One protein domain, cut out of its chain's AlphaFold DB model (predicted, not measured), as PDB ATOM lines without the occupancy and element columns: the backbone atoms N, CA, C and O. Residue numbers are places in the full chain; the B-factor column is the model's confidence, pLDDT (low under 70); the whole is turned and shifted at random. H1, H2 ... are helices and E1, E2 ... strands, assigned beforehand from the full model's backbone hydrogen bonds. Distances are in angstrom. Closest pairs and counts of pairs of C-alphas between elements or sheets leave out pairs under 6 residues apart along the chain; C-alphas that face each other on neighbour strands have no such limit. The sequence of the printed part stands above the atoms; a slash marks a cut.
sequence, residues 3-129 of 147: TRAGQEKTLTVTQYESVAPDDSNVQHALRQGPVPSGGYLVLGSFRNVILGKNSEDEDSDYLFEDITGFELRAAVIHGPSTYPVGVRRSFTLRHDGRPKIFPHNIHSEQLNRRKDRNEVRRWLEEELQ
ATOM      1  N   THR A   3      13.864 -14.059  50.988       81.88
ATOM      2  CA  THR A   3      12.830 -13.011  50.963       81.88
ATOM      3  C   THR A   3      12.617 -12.372  52.341       81.88
ATOM      4  O   THR A   3      13.033 -12.904  53.372       81.88
ATOM      5  N   ARG A   4      11.930 -11.224  52.386       80.88
ATOM      6  CA  ARG A   4      11.476 -10.548  53.615       80.88
ATOM      7  C   ARG A   4      10.544 -11.419  54.457       80.88
ATOM      8  O   ARG A   4      10.560 -11.302  55.675       80.88
ATOM      9  N   ALA A   5       9.788 -12.311  53.816       82.31
ATOM     10  CA  ALA A   5       8.943 -13.304  54.477       82.31
ATOM     11  C   ALA A   5       9.737 -14.486  55.078       82.31
ATOM     12  O   ALA A   5       9.138 -15.420  55.604       82.31
ATOM     13  N   GLY A   6      11.074 -14.477  54.985       80.75
ATOM     14  CA  GLY A   6      11.940 -15.544  55.496       80.75
ATOM     15  C   GLY A   6      11.974 -16.803  54.627       80.75
ATOM     16  O   GLY A   6      12.526 -17.814  55.051       80.75
ATOM     17  N   GLN A   7      11.399 -16.764  53.422       80.94
ATOM     18  CA  GLN A   7      11.404 -17.899  52.500       80.94
ATOM     19  C   GLN A   7      12.758 -18.013  51.791       80.94
ATOM     20  O   GLN A   7      13.352 -16.998  51.411       80.94
ATOM     21  N   GLU A   8      13.201 -19.248  51.552       81.94
ATOM     22  CA  GLU A   8      14.329 -19.541  50.670       81.94
ATOM     23  C   GLU A   8      13.838 -20.131  49.335       81.94
ATOM     24  O   GLU A   8      13.051 -21.074  49.318       81.94
ATOM     25  N   LYS A   9      14.312 -19.580  48.209       76.38
ATOM     26  CA  LYS A   9      14.063 -20.092  46.847       76.38
ATOM     27  C   LYS A   9      15.390 -20.282  46.105       76.38
ATOM     28  O   LYS A   9      16.270 -19.418  46.181       76.38
ATOM     29  N   THR A  10      15.537 -21.390  45.386       78.88
ATOM     30  CA  THR A  10      16.676 -21.663  44.490       78.88
ATOM     31  C   THR A  10      16.203 -21.536  43.047       78.88
ATOM     32  O   THR A  10      15.088 -21.941  42.729       78.88
ATOM     33  N   LEU A  11      17.034 -20.945  42.190       74.56
ATOM     34  CA  LEU A  11      16.779 -20.771  40.763       74.56
ATOM     35  C   LEU A  11      18.011 -21.255  40.002       74.56
ATOM     36  O   LEU A  11      19.107 -20.733  40.215       74.56
ATOM     37  N   THR A  12      17.828 -22.231  39.120       72.38
ATOM     38  CA  THR A  12      18.916 -22.824  38.339       72.38
ATOM     39  C   THR A  12      18.897 -22.258  36.926       72.38
ATOM     40  O   THR A  12      17.897 -22.347  36.217       72.38
ATOM     41  N   VAL A  13      20.018 -21.673  36.506       66.94
ATOM     42  CA  VAL A  13      20.176 -21.051  35.187       66.94
ATOM     43  C   VAL A  13      20.993 -21.971  34.284       66.94
ATOM     44  O   VAL A  13      22.191 -22.146  34.500       66.94
ATOM     45  N   THR A  14      20.346 -22.550  33.269       59.97
ATOM     46  CA  THR A  14      20.961 -23.531  32.349       59.97
ATOM     47  C   THR A  14      20.908 -23.136  30.869       59.97
ATOM     48  O   THR A  14      21.719 -23.633  30.091       59.97
ATOM     49  N   GLN A  15      19.984 -22.252  30.463       47.84
ATOM     50  CA  GLN A  15      19.754 -21.884  29.058       47.84
ATOM     51  C   GLN A  15      19.320 -20.423  28.875       47.84
ATOM     52  O   GLN A  15      18.290 -20.011  29.406       47.84
ATOM     53  N   TYR A  16      20.043 -19.692  28.026       48.97
ATOM     54  CA  TYR A  16      19.551 -18.577  27.197       48.97
ATOM     55  C   TYR A  16      20.091 -18.847  25.735       48.97
ATOM     56  O   TYR A  16      20.541 -19.963  25.493       48.97
ATOM     57  N   GLU A  17      20.049 -17.947  24.725       38.50
ATOM     58  CA  GLU A  17      20.445 -18.284  23.304       38.50
ATOM     59  C   GLU A  17      21.876 -17.819  22.863       38.50
ATOM     60  O   GLU A  17      22.823 -18.126  23.575       38.50
ATOM     61  N   SER A  18      22.122 -17.083  21.759       35.66
ATOM     62  CA  SER A  18      23.459 -16.489  21.465       35.66
ATOM     63  C   SER A  18      23.421 -15.185  20.634       35.66
ATOM     64  O   SER A  18      22.557 -15.059  19.772       35.66
ATOM     65  N   VAL A  19      24.381 -14.253  20.834       35.16
ATOM     66  CA  VAL A  19      24.606 -13.038  19.995       35.16
ATOM     67  C   VAL A  19      26.102 -12.836  19.688       35.16
ATOM     68  O   VAL A  19      26.958 -13.171  20.510       35.16
ATOM     69  N   ALA A  20      26.420 -12.350  18.483       36.53
ATOM     70  CA  ALA A  20      27.783 -12.228  17.958       36.53
ATOM     71  C   ALA A  20      28.514 -10.946  18.430       36.53
ATOM     72  O   ALA A  20      27.860  -9.983  18.823       36.53
ATOM     73  N   PRO A  21      29.865 -10.886  18.368       42.09
ATOM     74  CA  PRO A  21      30.636  -9.742  18.880       42.09
ATOM     75  C   PRO A  21      30.433  -8.409  18.139       42.09
ATOM     76  O   PRO A  21      30.732  -7.365  18.716       42.09
ATOM     77  N   ASP A  22      29.956  -8.443  16.890       46.47
ATOM     78  CA  ASP A  22      29.786  -7.258  16.031       46.47
ATOM     79  C   ASP A  22      28.397  -6.597  16.148       46.47
ATOM     80  O   ASP A  22      28.183  -5.506  15.612       46.47
ATOM     81  N   ASP A  23      27.445  -7.208  16.864       41.12
ATOM     82  CA  ASP A  23      26.141  -6.586  17.098       41.12
ATOM     83  C   ASP A  23      26.261  -5.460  18.135       41.12
ATOM     84  O   ASP A  23      26.475  -5.678  19.328       41.12
ATOM     85  N   SER A  24      26.035  -4.223  17.685       42.34
ATOM     86  CA  SER A  24      26.061  -3.007  18.518       42.34
ATOM     87  C   SER A  24      24.949  -2.928  19.583       42.34
ATOM     88  O   SER A  24      24.850  -1.939  20.309       42.34
ATOM     89  N   ASN A  25      24.144  -3.986  19.722       39.66
ATOM     90  CA  ASN A  25      23.180  -4.201  20.794       39.66
ATOM     91  C   ASN A  25      23.569  -5.446  21.602       39.66
ATOM     92  O   ASN A  25      23.294  -6.575  21.204       39.66
ATOM     93  N   VAL A  26      24.147  -5.231  22.787       43.47
ATOM     94  CA  VAL A  26      24.518  -6.294  23.738       43.47
ATOM     95  C   VAL A  26      23.257  -6.885  24.393       43.47
ATOM     96  O   VAL A  26      22.942  -6.596  25.548       43.47
ATOM     97  N   GLN A  27      22.499  -7.694  23.649       40.34
ATOM     98  CA  GLN A  27      21.264  -8.324  24.122       40.34
ATOM     99  C   GLN A  27      21.436  -9.823  24.410       40.34
ATOM    100  O   GLN A  27      21.254 -10.682  23.561       40.34
ATOM    101  N   HIS A  28      21.757 -10.099  25.677       50.28
ATOM    102  CA  HIS A  28      21.257 -11.221  26.486       50.28
ATOM    103  C   HIS A  28      20.934 -12.555  25.788       50.28
ATOM    104  O   HIS A  28      19.773 -12.846  25.496       50.28
ATOM    105  N   ALA A  29      21.934 -13.432  25.660       40.81
ATOM    106  CA  ALA A  29      21.734 -14.792  25.164       40.81
ATOM    107  C   ALA A  29      22.907 -15.730  25.586       40.81
ATOM    108  O   ALA A  29      24.060 -15.319  25.484       40.81
ATOM    109  N   LEU A  30      22.630 -16.941  26.115       50.75
ATOM    110  CA  LEU A  30      23.594 -17.889  26.738       50.75
ATOM    111  C   LEU A  30      23.366 -19.399  26.420       50.75
ATOM    112  O   LEU A  30      22.789 -20.126  27.239       50.75
ATOM    113  N   ARG A  31      23.893 -19.949  25.321       42.53
ATOM    114  CA  ARG A  31      24.000 -21.415  25.192       42.53
ATOM    115  C   ARG A  31      25.069 -21.959  26.132       42.53
ATOM    116  O   ARG A  31      26.184 -21.445  26.194       42.53
ATOM    117  N   GLN A  32      24.747 -23.058  26.812       51.47
ATOM    118  CA  GLN A  32      25.738 -23.870  27.511       51.47
ATOM    119  C   GLN A  32      26.744 -24.413  26.482       51.47
ATOM    120  O   GLN A  32      26.390 -25.203  25.609       51.47
ATOM    121  N   GLY A  33      27.994 -23.965  26.570       54.12
ATOM    122  CA  GLY A  33      29.057 -24.304  25.627       54.12
ATOM    123  C   GLY A  33      30.445 -24.043  26.220       54.12
ATOM    124  O   GLY A  33      30.553 -23.401  27.269       54.12
ATOM    125  N   PRO A  34      31.514 -24.556  25.589       58.38
ATOM    126  CA  PRO A  34      32.873 -24.365  26.076       58.38
ATOM    127  C   PRO A  34      33.265 -22.886  26.002       58.38
ATOM    128  O   PRO A  34      33.353 -22.307  24.920       58.38
ATOM    129  N   VAL A  35      33.539 -22.277  27.157       64.31
ATOM    130  CA  VAL A  35      34.118 -20.929  27.214       64.31
ATOM    131  C   VAL A  35      35.579 -21.027  26.745       64.31
ATOM    132  O   VAL A  35      36.343 -21.790  27.345       64.31
ATOM    133  N   PRO A  36      35.993 -20.308  25.683       59.97
ATOM    134  CA  PRO A  36      37.373 -20.347  25.209       59.97
ATOM    135  C   PRO A  36      38.328 -19.774  26.264       59.97
ATOM    136  O   PRO A  36      37.923 -19.011  27.141       59.97
ATOM    137  N   SER A  37      39.618 -20.113  26.183       61.72
ATOM    138  CA  SER A  37      40.618 -19.579  27.119       61.72
ATOM    139  C   SER A  37      40.668 -18.047  27.046       61.72
ATOM    140  O   SER A  37      40.808 -17.484  25.963       61.72
ATOM    141  N   GLY A  38      40.517 -17.374  28.192       65.44
ATOM    142  CA  GLY A  38      40.382 -15.911  28.273       65.44
ATOM    143  C   GLY A  38      38.988 -15.360  27.931       65.44
ATOM    144  O   GLY A  38      38.757 -14.163  28.089       65.44
ATOM    145  N   GLY A  39      38.049 -16.209  27.505       62.47
ATOM    146  CA  GLY A  39      36.655 -15.843  27.280       62.47
ATOM    147  C   GLY A  39      35.891 -15.592  28.582       62.47
ATOM    148  O   GLY A  39      36.224 -16.116  29.646       62.47
ATOM    149  N   TYR A  40      34.824 -14.806  28.480       67.06
ATOM    150  CA  TYR A  40      33.886 -14.528  29.563       67.06
ATOM    151  C   TYR A  40      32.448 -14.669  29.059       67.06
ATOM    152  O   TYR A  40      32.172 -14.496  27.874       67.06
ATOM    153  N   LEU A  41      31.529 -14.979  29.971       67.25
ATOM    154  CA  LEU A  41      30.113 -15.182  29.675       67.25
ATOM    155  C   LEU A  41      29.286 -14.183  30.493       67.25
ATOM    156  O   LEU A  41      29.362 -14.154  31.723       67.25
ATOM    157  N   VAL A  42      28.537 -13.316  29.807       67.25
ATOM    158  CA  VAL A  42      27.813 -12.195  30.427       67.25
ATOM    159  C   VAL A  42      26.389 -12.621  30.775       67.25
ATOM    160  O   VAL A  42      25.489 -12.519  29.951       67.25
ATOM    161  N   LEU A  43      26.164 -13.030  32.027       65.75
ATOM    162  CA  LEU A  43      24.850 -13.452  32.552       65.75
ATOM    163  C   LEU A  43      23.770 -12.342  32.593       65.75
ATOM    164  O   LEU A  43      22.659 -12.568  33.072       65.75
ATOM    165  N   GLY A  44      24.080 -11.133  32.123       68.19
ATOM    166  CA  GLY A  44      23.233  -9.953  32.259       68.19
ATOM    167  C   GLY A  44      23.392  -9.253  33.611       68.19
ATOM    168  O   GLY A  44      24.416  -9.381  34.284       68.19
ATOM    169  N   SER A  45      22.382  -8.476  34.009       75.50
ATOM    170  CA  SER A  45      22.378  -7.818  35.319       75.50
ATOM    171  C   SER A  45      21.955  -8.782  36.429       75.50
ATOM    172  O   SER A  45      21.243  -9.758  36.189       75.50
ATOM    173  N   PHE A  46      22.286  -8.455  37.680       79.56
ATOM    174  CA  PHE A  46      21.754  -9.189  38.832       79.56
ATOM    175  C   PHE A  46      20.221  -9.254  38.839       79.56
ATOM    176  O   PHE A  46      19.678 -10.267  39.259       79.56
ATOM    177  N   ARG A  47      19.510  -8.235  38.330       76.56
ATOM    178  CA  ARG A  47      18.042  -8.274  38.224       76.56
ATOM    179  C   ARG A  47      17.569  -9.368  37.259       76.56
ATOM    180  O   ARG A  47      16.597 -10.042  37.572       76.56
ATOM    181  N   ASN A  48      18.274  -9.587  36.143       73.56
ATOM    182  CA  ASN A  48      17.972 -10.687  35.217       73.56
ATOM    183  C   ASN A  48      18.194 -12.051  35.888       73.56
ATOM    184  O   ASN A  48      17.330 -12.914  35.814       73.56
ATOM    185  N   VAL A  49      19.327 -12.227  36.577       76.50
ATOM    186  CA  VAL A  49      19.671 -13.493  37.251       76.50
ATOM    187  C   VAL A  49      18.709 -13.810  38.402       76.50
ATOM    188  O   VAL A  49      18.346 -14.963  38.600       76.50
ATOM    189  N   ILE A  50      18.293 -12.792  39.158       78.94
ATOM    190  CA  ILE A  50      17.418 -12.939  40.327       78.94
ATOM    191  C   ILE A  50      15.957 -13.199  39.930       78.94
ATOM    192  O   ILE A  50      15.287 -13.965  40.612       78.94
ATOM    193  N   LEU A  51      15.460 -12.571  38.859       72.44
ATOM    194  CA  LEU A  51      14.079 -12.771  38.397       72.44
ATOM    195  C   LEU A  51      13.934 -13.959  37.435       72.44
ATOM    196  O   LEU A  51      12.843 -14.512  37.319       72.44
ATOM    197  N   GLY A  52      15.011 -14.391  36.773       64.56
ATOM    198  CA  GLY A  52      14.972 -15.471  35.784       64.56
ATOM    199  C   GLY A  52      14.076 -15.134  34.586       64.56
ATOM    200  O   GLY A  52      13.924 -13.969  34.226       64.56
ATOM    201  N   LYS A  53      13.465 -16.159  33.976       50.22
ATOM    202  CA  LYS A  53      12.445 -15.992  32.922       50.22
ATOM    203  C   LYS A  53      11.083 -15.494  33.432       50.22
ATOM    204  O   LYS A  53      10.247 -15.127  32.614       50.22
ATOM    205  N   ASN A  54      10.885 -15.366  34.748       42.84
ATOM    206  CA  ASN A  54       9.629 -14.889  35.355       42.84
ATOM    207  C   ASN A  54       9.364 -13.377  35.120       42.84
ATOM    208  O   ASN A  54       8.685 -12.729  35.908       42.84
ATOM    209  N   SER A  55       9.965 -12.775  34.089       42.94
ATOM    210  CA  SER A  55       9.569 -11.471  33.550       42.94
ATOM    211  C   SER A  55       8.559 -11.577  32.404       42.94
ATOM    212  O   SER A  55       8.033 -10.545  31.998       42.94
ATOM    213  N   GLU A  56       8.338 -12.780  31.858       40.66
ATOM    214  CA  GLU A  56       7.357 -13.046  30.792       40.66
ATOM    215  C   GLU A  56       6.202 -13.955  31.256       40.66
ATOM    216  O   GLU A  56       5.102 -13.837  30.726       40.66
ATOM    217  N   ASP A  57       6.416 -14.790  32.281       40.56
ATOM    218  CA  ASP A  57       5.353 -15.531  32.974       40.56
ATOM    219  C   ASP A  57       4.816 -14.705  34.163       40.56
ATOM    220  O   ASP A  57       5.585 -14.342  35.057       40.56
ATOM    221  N   GLU A  58       3.506 -14.419  34.199       44.72
ATOM    222  CA  GLU A  58       2.855 -13.569  35.227       44.72
ATOM    223  C   GLU A  58       2.851 -14.171  36.657       44.72
ATOM    224  O   GLU A  58       2.571 -13.459  37.620       44.72
ATOM    225  N   ASP A  59       3.223 -15.447  36.822       46.34
ATOM    226  CA  ASP A  59       3.187 -16.211  38.086       46.34
ATOM    227  C   ASP A  59       4.497 -16.135  38.914       46.34
ATOM    228  O   ASP A  59       4.970 -17.115  39.503       46.34
ATOM    229  N   SER A  60       5.129 -14.959  39.012       55.31
ATOM    230  CA  SER A  60       6.220 -14.766  39.980       55.31
ATOM    231  C   SER A  60       5.662 -14.507  41.390       55.31
ATOM    232  O   SER A  60       5.312 -13.372  41.707       55.31
ATOM    233  N   ASP A  61       5.650 -15.519  42.274       61.19
ATOM    234  CA  ASP A  61       5.138 -15.423  43.669       61.19
ATOM    235  C   ASP A  61       5.782 -14.328  44.562       61.19
ATOM    236  O   ASP A  61       5.453 -14.207  45.744       61.19
ATOM    237  N   TYR A  62       6.792 -13.609  44.071       66.81
ATOM    238  CA  TYR A  62       7.662 -12.735  44.850       66.81
ATOM    239  C   TYR A  62       8.122 -11.538  44.013       66.81
ATOM    240  O   TYR A  62       8.599 -11.694  42.889       66.81
ATOM    241  N   LEU A  63       8.034 -10.336  44.585       76.38
ATOM    242  CA  LEU A  63       8.558  -9.124  43.962       76.38
ATOM    243  C   LEU A  63      10.069  -9.006  44.201       76.38
ATOM    244  O   LEU A  63      10.615  -9.525  45.180       76.38
ATOM    245  N   PHE A  64      10.768  -8.272  43.334       78.25
ATOM    246  CA  PHE A  64      12.210  -8.034  43.486       78.25
ATOM    247  C   PHE A  64      12.531  -7.298  44.800       78.25
ATOM    248  O   PHE A  64      13.548  -7.536  45.455       78.25
ATOM    249  N   GLU A  65      11.616  -6.420  45.196       83.88
ATOM    250  CA  GLU A  65      11.619  -5.580  46.387       83.88
ATOM    251  C   GLU A  65      11.514  -6.398  47.685       83.88
ATOM    252  O   GLU A  65      11.935  -5.931  48.748       83.88
ATOM    253  N   ASP A  66      11.015  -7.636  47.611       84.94
ATOM    254  CA  ASP A  66      10.940  -8.554  48.748       84.94
ATOM    255  C   ASP A  66      12.227  -9.345  48.965       84.94
ATOM    256  O   ASP A  66      12.372 -10.016  49.983       84.94
ATOM    257  N   ILE A  67      13.195  -9.263  48.055       86.69
ATOM    258  CA  ILE A  67      14.429 -10.044  48.129       86.69
ATOM    259  C   ILE A  67      15.445  -9.287  48.985       86.69
ATOM    260  O   ILE A  67      15.834  -8.164  48.666       86.69
ATOM    261  N   THR A  68      15.892  -9.905  50.079       92.19
ATOM    262  CA  THR A  68      16.838  -9.317  51.049       92.19
ATOM    263  C   THR A  68      18.278  -9.767  50.815       92.19
ATOM    264  O   THR A  68      19.222  -9.099  51.238       92.19
ATOM    265  N   GLY A  69      18.475 -10.872  50.096       92.38
ATOM    266  CA  GLY A  69      19.797 -11.353  49.717       92.38
ATOM    267  C   GLY A  69      19.755 -12.605  48.851       92.38
ATOM    268  O   GLY A  69      18.780 -13.357  48.836       92.38
ATOM    269  N   PHE A  70      20.838 -12.866  48.132       90.81
ATOM    270  CA  PHE A  70      20.970 -14.048  47.282       90.81
ATOM    271  C   PHE A  70      22.402 -14.577  47.302       90.81
ATOM    272  O   PHE A  70      23.338 -13.883  47.693       90.81
ATOM    273  N   GLU A  71      22.563 -15.821  46.876       93.00
ATOM    274  CA  GLU A  71      23.861 -16.440  46.654       93.00
ATOM    275  C   GLU A  71      23.951 -16.824  45.184       93.00
ATOM    276  O   GLU A  71      23.093 -17.544  44.679       93.00
ATOM    277  N   LEU A  72      24.972 -16.316  44.496       89.94
ATOM    278  CA  LEU A  72      25.312 -16.757  43.154       89.94
ATOM    279  C   LEU A  72      26.216 -17.982  43.275       89.94
ATOM    280  O   LEU A  72      27.295 -17.892  43.866       89.94
ATOM    281  N   ARG A  73      25.778 -19.102  42.704       91.19
ATOM    282  CA  ARG A  73      26.544 -20.345  42.587       91.19
ATOM    283  C   ARG A  73      26.929 -20.545  41.128       91.19
ATOM    284  O   ARG A  73      26.116 -20.324  40.238       91.19
ATOM    285  N   ALA A  74      28.164 -20.964  40.892       88.19
ATOM    286  CA  ALA A  74      28.643 -21.388  39.585       88.19
ATOM    287  C   ALA A  74      29.374 -22.721  39.737       88.19
ATOM    288  O   ALA A  74      30.170 -22.889  40.662       88.19
ATOM    289  N   ALA A  75      29.116 -23.655  38.826       88.12
ATOM    290  CA  ALA A  75      29.816 -24.928  38.736       88.12
ATOM    291  C   ALA A  75      30.453 -25.038  37.348       88.12
ATOM    292  O   ALA A  75      29.782 -24.842  36.337       88.12
ATOM    293  N   VAL A  76      31.750 -25.338  37.302       82.00
ATOM    294  CA  VAL A  76      32.517 -25.482  36.061       82.00
ATOM    295  C   VAL A  76      32.997 -26.921  35.943       82.00
ATOM    296  O   VAL A  76      33.686 -27.430  36.829       82.00
ATOM    297  N   ILE A  77      32.647 -27.567  34.834       77.81
ATOM    298  CA  ILE A  77      33.179 -28.873  34.444       77.81
ATOM    299  C   ILE A  77      34.326 -28.614  33.466       77.81
ATOM    300  O   ILE A  77      34.146 -27.977  32.433       77.81
ATOM    301  N   HIS A  78      35.517 -29.085  33.818       73.69
ATOM    302  CA  HIS A  78      36.720 -29.006  32.995       73.69
ATOM    303  C   HIS A  78      37.053 -30.435  32.562       73.69
ATOM    304  O   HIS A  78      37.287 -31.258  33.437       73.69
ATOM    305  N   GLY A  79      37.058 -30.747  31.259       67.94
ATOM    306  CA  GLY A  79      37.117 -32.138  30.757       67.94
ATOM    307  C   GLY A  79      38.237 -33.011  31.359       67.94
ATOM    308  O   GLY A  79      37.951 -34.097  31.851       67.94
ATOM    309  N   PRO A  80      39.495 -32.531  31.421       72.12
ATOM    310  CA  PRO A  80      40.585 -33.208  32.140       72.12
ATOM    311  C   PRO A  80      40.418 -33.413  33.666       72.12
ATOM    312  O   PRO A  80      41.266 -34.058  34.281       72.12
ATOM    313  N   SER A  81      39.388 -32.853  34.309       71.94
ATOM    314  CA  SER A  81      39.135 -32.966  35.751       71.94
ATOM    315  C   SER A  81      38.077 -34.023  36.057       71.94
ATOM    316  O   SER A  81      36.964 -33.981  35.542       71.94
ATOM    317  N   THR A  82      38.368 -34.908  37.012       72.25
ATOM    318  CA  THR A  82      37.416 -35.911  37.531       72.25
ATOM    319  C   THR A  82      36.348 -35.329  38.466       72.25
ATOM    320  O   THR A  82      35.570 -36.067  39.074       72.25
ATOM    321  N   TYR A  83      36.316 -34.007  38.645       76.19
ATOM    322  CA  TYR A  83      35.321 -33.325  39.466       76.19
ATOM    323  C   TYR A  83      35.024 -31.901  38.973       76.19
ATOM    324  O   TYR A  83      35.933 -31.212  38.496       76.19
ATOM    325  N   PRO A  84      33.776 -31.427  39.146       82.81
ATOM    326  CA  PRO A  84      33.426 -30.031  38.928       82.81
ATOM    327  C   PRO A  84      34.077 -29.136  39.989       82.81
ATOM    328  O   PRO A  84      34.206 -29.520  41.156       82.81
ATOM    329  N   VAL A  85      34.443 -27.921  39.592       86.62
ATOM    330  CA  VAL A  85      34.880 -26.857  40.504       86.62
ATOM    331  C   VAL A  85      33.699 -25.932  40.763       86.62
ATOM    332  O   VAL A  85      33.091 -25.426  39.821       86.62
ATOM    333  N   GLY A  86      33.370 -25.707  42.033       91.56
ATOM    334  CA  GLY A  86      32.327 -24.764  42.426       91.56
ATOM    335  C   GLY A  86      32.881 -23.422  42.876       91.56
ATOM    336  O   GLY A  86      33.969 -23.334  43.445       91.56
ATOM    337  N   VAL A  87      32.086 -22.379  42.693       93.62
ATOM    338  CA  VAL A  87      32.298 -21.056  43.279       93.62
ATOM    339  C   VAL A  87      30.966 -20.557  43.823       93.62
ATOM    340  O   VAL A  87      29.942 -20.685  43.149       93.62
ATOM    341  N   ARG A  88      30.970 -19.953  45.015       95.00
ATOM    342  CA  ARG A  88      29.808 -19.222  45.541       95.00
ATOM    343  C   ARG A  88      30.158 -17.799  45.956       95.00
ATOM    344  O   ARG A  88      31.276 -17.515  46.394       95.00
ATOM    345  N   ARG A  89      29.187 -16.895  45.828       95.06
ATOM    346  CA  ARG A  89      29.284 -15.518  46.320       95.06
ATOM    347  C   ARG A  89      27.930 -15.014  46.799       95.06
ATOM    348  O   ARG A  89      26.974 -14.969  46.030       95.06
ATOM    349  N   SER A  90      27.872 -14.608  48.059       95.75
ATOM    350  CA  SER A  90      26.643 -14.169  48.721       95.75
ATOM    351  C   SER A  90      26.535 -12.638  48.722       95.75
ATOM    352  O   SER A  90      27.523 -11.925  48.931       95.75
ATOM    353  N   PHE A  91      25.324 -12.110  48.569       94.75
ATOM    354  CA  PHE A  91      25.022 -10.679  48.460       94.75
ATOM    355  C   PHE A  91      23.813 -10.287  49.321       94.75
ATOM    356  O   PHE A  91      22.864 -11.061  49.452       94.75
ATOM    357  N   THR A  92      23.826  -9.069  49.862       95.00
ATOM    358  CA  THR A  92      22.683  -8.424  50.527       95.00
ATOM    359  C   THR A  92      22.034  -7.419  49.577       95.00
ATOM    360  O   THR A  92      22.740  -6.663  48.904       95.00
ATOM    361  N   LEU A  93      20.705  -7.365  49.553       92.69
ATOM    362  CA  LEU A  93      19.923  -6.345  48.853       92.69
ATOM    363  C   LEU A  93      19.363  -5.329  49.854       92.69
ATOM    364  O   LEU A  93      18.898  -5.689  50.935       92.69
ATOM    365  N   ARG A  94      19.386  -4.048  49.480       91.62
ATOM    366  CA  ARG A  94      18.655  -2.975  50.169       91.62
ATOM    367  C   ARG A  94      17.838  -2.186  49.160       91.62
ATOM    368  O   ARG A  94      18.341  -1.858  48.088       91.62
ATOM    369  N   HIS A  95      16.612  -1.841  49.535       88.25
ATOM    370  CA  HIS A  95      15.619  -1.209  48.658       88.25
ATOM    371  C   HIS A  95      15.318   0.236  49.081       88.25
ATOM    372  O   HIS A  95      14.184   0.698  49.018       88.25
ATOM    373  N   ASP A  96      16.355   0.952  49.524       84.00
ATOM    374  CA  ASP A  96      16.274   2.348  49.972       84.00
ATOM    375  C   ASP A  96      16.166   3.285  48.748       84.00
ATOM    376  O   ASP A  96      17.141   3.908  48.306       84.00
ATOM    377  N   GLY A  97      14.975   3.321  48.144       82.75
ATOM    378  CA  GLY A  97      14.650   4.071  46.928       82.75
ATOM    379  C   GLY A  97      15.007   3.315  45.646       82.75
ATOM    380  O   GLY A  97      14.123   2.842  44.943       82.75
ATOM    381  N   ARG A  98      16.303   3.193  45.331       81.06
ATOM    382  CA  ARG A  98      16.787   2.327  44.235       81.06
ATOM    383  C   ARG A  98      17.439   1.075  44.822       81.06
ATOM    384  O   ARG A  98      18.177   1.218  45.801       81.06
ATOM    385  N   PRO A  99      17.238  -0.114  44.227       82.31
ATOM    386  CA  PRO A  99      17.845  -1.338  44.726       82.31
ATOM    387  C   PRO A  99      19.373  -1.262  44.675       82.31
ATOM    388  O   PRO A  99      19.968  -0.938  43.645       82.31
ATOM    389  N   LYS A 100      20.011  -1.577  45.802       90.69
ATOM    390  CA  LYS A 100      21.466  -1.623  45.974       90.69
ATOM    391  C   LYS A 100      21.875  -3.027  46.388       90.69
ATOM    392  O   LYS A 100      21.274  -3.611  47.288       90.69
ATOM    393  N   ILE A 101      22.912  -3.542  45.736       90.56
ATOM    394  CA  ILE A 101      23.431  -4.895  45.939       90.56
ATOM    395  C   ILE A 101      24.826  -4.781  46.544       90.56
ATOM    396  O   ILE A 101      25.705  -4.141  45.969       90.56
ATOM    397  N   PHE A 102      25.025  -5.408  47.699       93.69
ATOM    398  CA  PHE A 102      26.277  -5.380  48.448       93.69
ATOM    399  C   PHE A 102      26.848  -6.800  48.535       93.69
ATOM    400  O   PHE A 102      26.167  -7.686  49.049       93.69
ATOM    401  N   PRO A 103      28.070  -7.066  48.043       94.56
ATOM    402  CA  PRO A 103      28.711  -8.357  48.257       94.56
ATOM    403  C   PRO A 103      29.141  -8.490  49.724       94.56
ATOM    404  O   PRO A 103      29.675  -7.542  50.295       94.56
ATOM    405  N   HIS A 104      28.977  -9.672  50.325       95.06
ATOM    406  CA  HIS A 104      29.454  -9.914  51.700       95.06
ATOM    407  C   HIS A 104      30.992  -9.920  51.798       95.06
ATOM    408  O   HIS A 104      31.546  -9.695  52.870       95.06
ATOM    409  N   ASN A 105      31.689 -10.189  50.689       92.38
ATOM    410  CA  ASN A 105      33.147 -10.193  50.609       92.38
ATOM    411  C   ASN A 105      33.620  -9.724  49.218       92.38
ATOM    412  O   ASN A 105      32.922  -9.895  48.210       92.38
ATOM    413  N   ILE A 106      34.822  -9.148  49.147       92.12
ATOM    414  CA  ILE A 106      35.496  -8.796  47.887       92.12
ATOM    415  C   ILE A 106      35.861 -10.038  47.057       92.12
ATOM    416  O   ILE A 106      35.860  -9.964  45.828       92.12
ATOM    417  N   HIS A 107      36.085 -11.181  47.709       92.12
ATOM    418  CA  HIS A 107      36.377 -12.468  47.084       92.12
ATOM    419  C   HIS A 107      35.126 -13.353  46.965       92.12
ATOM    420  O   HIS A 107      34.185 -13.238  47.752       92.12
ATOM    421  N   SER A 108      35.144 -14.266  45.994       94.25
ATOM    422  CA  SER A 108      34.231 -15.415  45.943       94.25
ATOM    423  C   SER A 108      34.859 -16.604  46.676       94.25
ATOM    424  O   SER A 108      36.078 -16.775  46.641       94.25
ATOM    425  N   GLU A 109      34.046 -17.456  47.293       94.75
ATOM    426  CA  GLU A 109      34.524 -18.695  47.909       94.75
ATOM    427  C   GLU A 109      34.659 -19.788  46.844       94.75
ATOM    428  O   GLU A 109      33.690 -20.109  46.155       94.75
ATOM    429  N   GLN A 110      35.860 -20.356  46.707       93.88
ATOM    430  CA  GLN A 110      36.120 -21.493  45.821       93.88
ATOM    431  C   GLN A 110      35.937 -22.813  46.575       93.88
ATOM    432  O   GLN A 110      36.568 -23.053  47.607       93.88
ATOM    433  N   LEU A 111      35.101 -23.687  46.024       92.56
ATOM    434  CA  LEU A 111      34.673 -24.951  46.615       92.56
ATOM    435  C   LEU A 111      35.609 -26.089  46.190       92.56
ATOM    436  O   LEU A 111      35.263 -26.963  45.396       92.56
ATOM    437  N   ASN A 112      36.829 -26.050  46.730       86.62
ATOM    438  CA  ASN A 112      37.948 -26.891  46.293       86.62
ATOM    439  C   ASN A 112      38.186 -28.132  47.186       86.62
ATOM    440  O   ASN A 112      38.854 -29.087  46.768       86.62
ATOM    441  N   ARG A 113      37.674 -28.165  48.426       90.00
ATOM    442  CA  ARG A 113      37.902 -29.274  49.377       90.00
ATOM    443  C   ARG A 113      37.008 -30.472  49.052       90.00
ATOM    444  O   ARG A 113      36.029 -30.381  48.322       90.00
ATOM    445  N   ARG A 114      37.311 -31.637  49.638       87.25
ATOM    446  CA  ARG A 114      36.556 -32.881  49.377       87.25
ATOM    447  C   ARG A 114      35.075 -32.806  49.778       87.25
ATOM    448  O   ARG A 114      34.261 -33.430  49.111       87.25
ATOM    449  N   LYS A 115      34.733 -32.065  50.840       90.25
ATOM    450  CA  LYS A 115      33.327 -31.817  51.218       90.25
ATOM    451  C   LYS A 115      32.647 -30.934  50.173       90.25
ATOM    452  O   LYS A 115      31.591 -31.291  49.670       90.25
ATOM    453  N   ASP A 116      33.313 -29.858  49.786       91.69
ATOM    454  CA  ASP A 116      32.829 -28.880  48.818       91.69
ATOM    455  C   ASP A 116      32.592 -29.515  47.431       91.69
ATOM    456  O   ASP A 116      31.600 -29.228  46.777       91.69
ATOM    457  N   ARG A 117      33.420 -30.481  47.007       88.69
ATOM    458  CA  ARG A 117      33.163 -31.266  45.783       88.69
ATOM    459  C   ARG A 117      31.892 -32.116  45.851       88.69
ATOM    460  O   ARG A 117      31.234 -32.296  44.831       88.69
ATOM    461  N   ASN A 118      31.541 -32.641  47.028       89.75
ATOM    462  CA  ASN A 118      30.276 -33.355  47.219       89.75
ATOM    463  C   ASN A 118      29.084 -32.383  47.220       89.75
ATOM    464  O   ASN A 118      28.029 -32.728  46.706       89.75
ATOM    465  N   GLU A 119      29.265 -31.177  47.761       92.56
ATOM    466  CA  GLU A 119      28.276 -30.090  47.730       92.56
ATOM    467  C   GLU A 119      27.970 -29.666  46.281       92.56
ATOM    468  O   GLU A 119      26.820 -29.703  45.858       92.56
ATOM    469  N   VAL A 120      29.003 -29.387  45.477       91.19
ATOM    470  CA  VAL A 120      28.861 -29.022  44.053       91.19
ATOM    471  C   VAL A 120      28.265 -30.167  43.233       91.19
ATOM    472  O   VAL A 120      27.422 -29.934  42.370       91.19
ATOM    473  N   ARG A 121      28.656 -31.416  43.518       88.62
ATOM    474  CA  ARG A 121      28.012 -32.601  42.935       88.62
ATOM    475  C   ARG A 121      26.518 -32.632  43.250       88.62
ATOM    476  O   ARG A 121      25.733 -32.859  42.338       88.62
ATOM    477  N   ARG A 122      26.133 -32.402  44.510       90.25
ATOM    478  CA  ARG A 122      24.729 -32.396  44.933       90.25
ATOM    479  C   ARG A 122      23.929 -31.351  44.156       90.25
ATOM    480  O   ARG A 122      22.892 -31.708  43.615       90.25
ATOM    481  N   TRP A 123      24.452 -30.129  44.006       90.25
ATOM    482  CA  TRP A 123      23.815 -29.093  43.179       90.25
ATOM    483  C   TRP A 123      23.550 -29.600  41.757       90.25
ATOM    484  O   TRP A 123      22.422 -29.557  41.290       90.25
ATOM    485  N   LEU A 124      24.560 -30.159  41.080       86.56
ATOM    486  CA  LEU A 124      24.390 -30.685  39.720       86.56
ATOM    487  C   LEU A 124      23.379 -31.846  39.661       86.56
ATOM    488  O   LEU A 124      22.590 -31.924  38.726       86.56
ATOM    489  N   GLU A 125      23.382 -32.745  40.648       87.75
ATOM    490  CA  GLU A 125      22.506 -33.923  40.683       87.75
ATOM    491  C   GLU A 125      21.039 -33.623  41.042       87.75
ATOM    492  O   GLU A 125      20.162 -34.394  40.631       87.75
ATOM    493  N   GLU A 126      20.786 -32.561  41.811       87.50
ATOM    494  CA  GLU A 126      19.455 -32.084  42.222       87.50
ATOM    495  C   GLU A 126      18.874 -31.082  41.211       87.50
ATOM    496  O   GLU A 126      17.710 -31.202  40.828       87.50
ATOM    497  N   GLU A 127      19.687 -30.128  40.746       82.69
ATOM    498  CA  GLU A 127      19.250 -28.996  39.923       82.69
ATOM    499  C   GLU A 127      19.264 -29.289  38.413       82.69
ATOM    500  O   GLU A 127      18.350 -28.870  37.706       82.69
ATOM    501  N   LEU A 128      20.268 -30.015  37.895       77.75
ATOM    502  CA  LEU A 128      20.344 -30.357  36.460       77.75
ATOM    503  C   LEU A 128      19.711 -31.712  36.124       77.75
ATOM    504  O   LEU A 128      19.534 -32.022  34.947       77.75
ATOM    505  N   GLN A 129      19.430 -32.531  37.143       81.62
ATOM    506  CA  GLN A 129      18.858 -33.879  37.028       81.62
ATOM    507  C   GLN A 129      19.489 -34.722  35.892       81.62
ATOM    508  O   GLN A 129      18.781 -35.240  35.023       81.62
TER     509      GLN A 129
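AT A GLANCE: This is residues 3 to 129 of the 147 residues of an uncharacterized protein of Marinobacter hydrocarbonoclasticus (strain ATCC 49840 / DSM 8798 / SP17) (UniProt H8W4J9). Little regular structure: a twisted sheet built on the long hairpin E1 and E2, edged by short E3 and E4, with H2 across one face, short H1 on the other, and a long loop, residues 3 to 45, of which 35 to 40 stick out. The 127 printed residues, under half in named elements, run H1 E1 E2 E3 E4 H2, mixed class, sheet antiparallel. It is only just compact, close to loose: radius of gyration of the C-alphas 16.3 A, spans 47 by 42 by 31 A.

HOW THE PARTS SIT: E2, residues 85 to 94, has antiparallel E1, residues 67 to 76, on one side, N 72 and O 89 2.9 A apart. On the other side are antiparallel E3, residues 100 to 103, N 92 and O 102 2.8 A apart, and E4, residues 109 to 111, N 111 and O 86 2.8 A apart. H2, residues 114 to 127, is on the sheet; its closest C-alphas to E2 are Val 120 and Gly 86, 5.7 A. H1, residues 46 to 51, is on the opposite face, height 9.3 A. O i to N i+4 pairs are within hydrogen-bond range throughout H1, 9 of 10 in H2.

IN THESE COORDINATES: E1 measures 26.7 A, E2 30.4 A, H2 20.1 A. C-alpha 46 is at (21.754, -9.189, 38.832), C-alpha 127 at (19.250, -28.996, 39.923).

THE WHOLE: The printed part has no cut. The link H1 to E1 is long. pLDDT is under 70 at residues 13 to 44, 52 to 62 and 79.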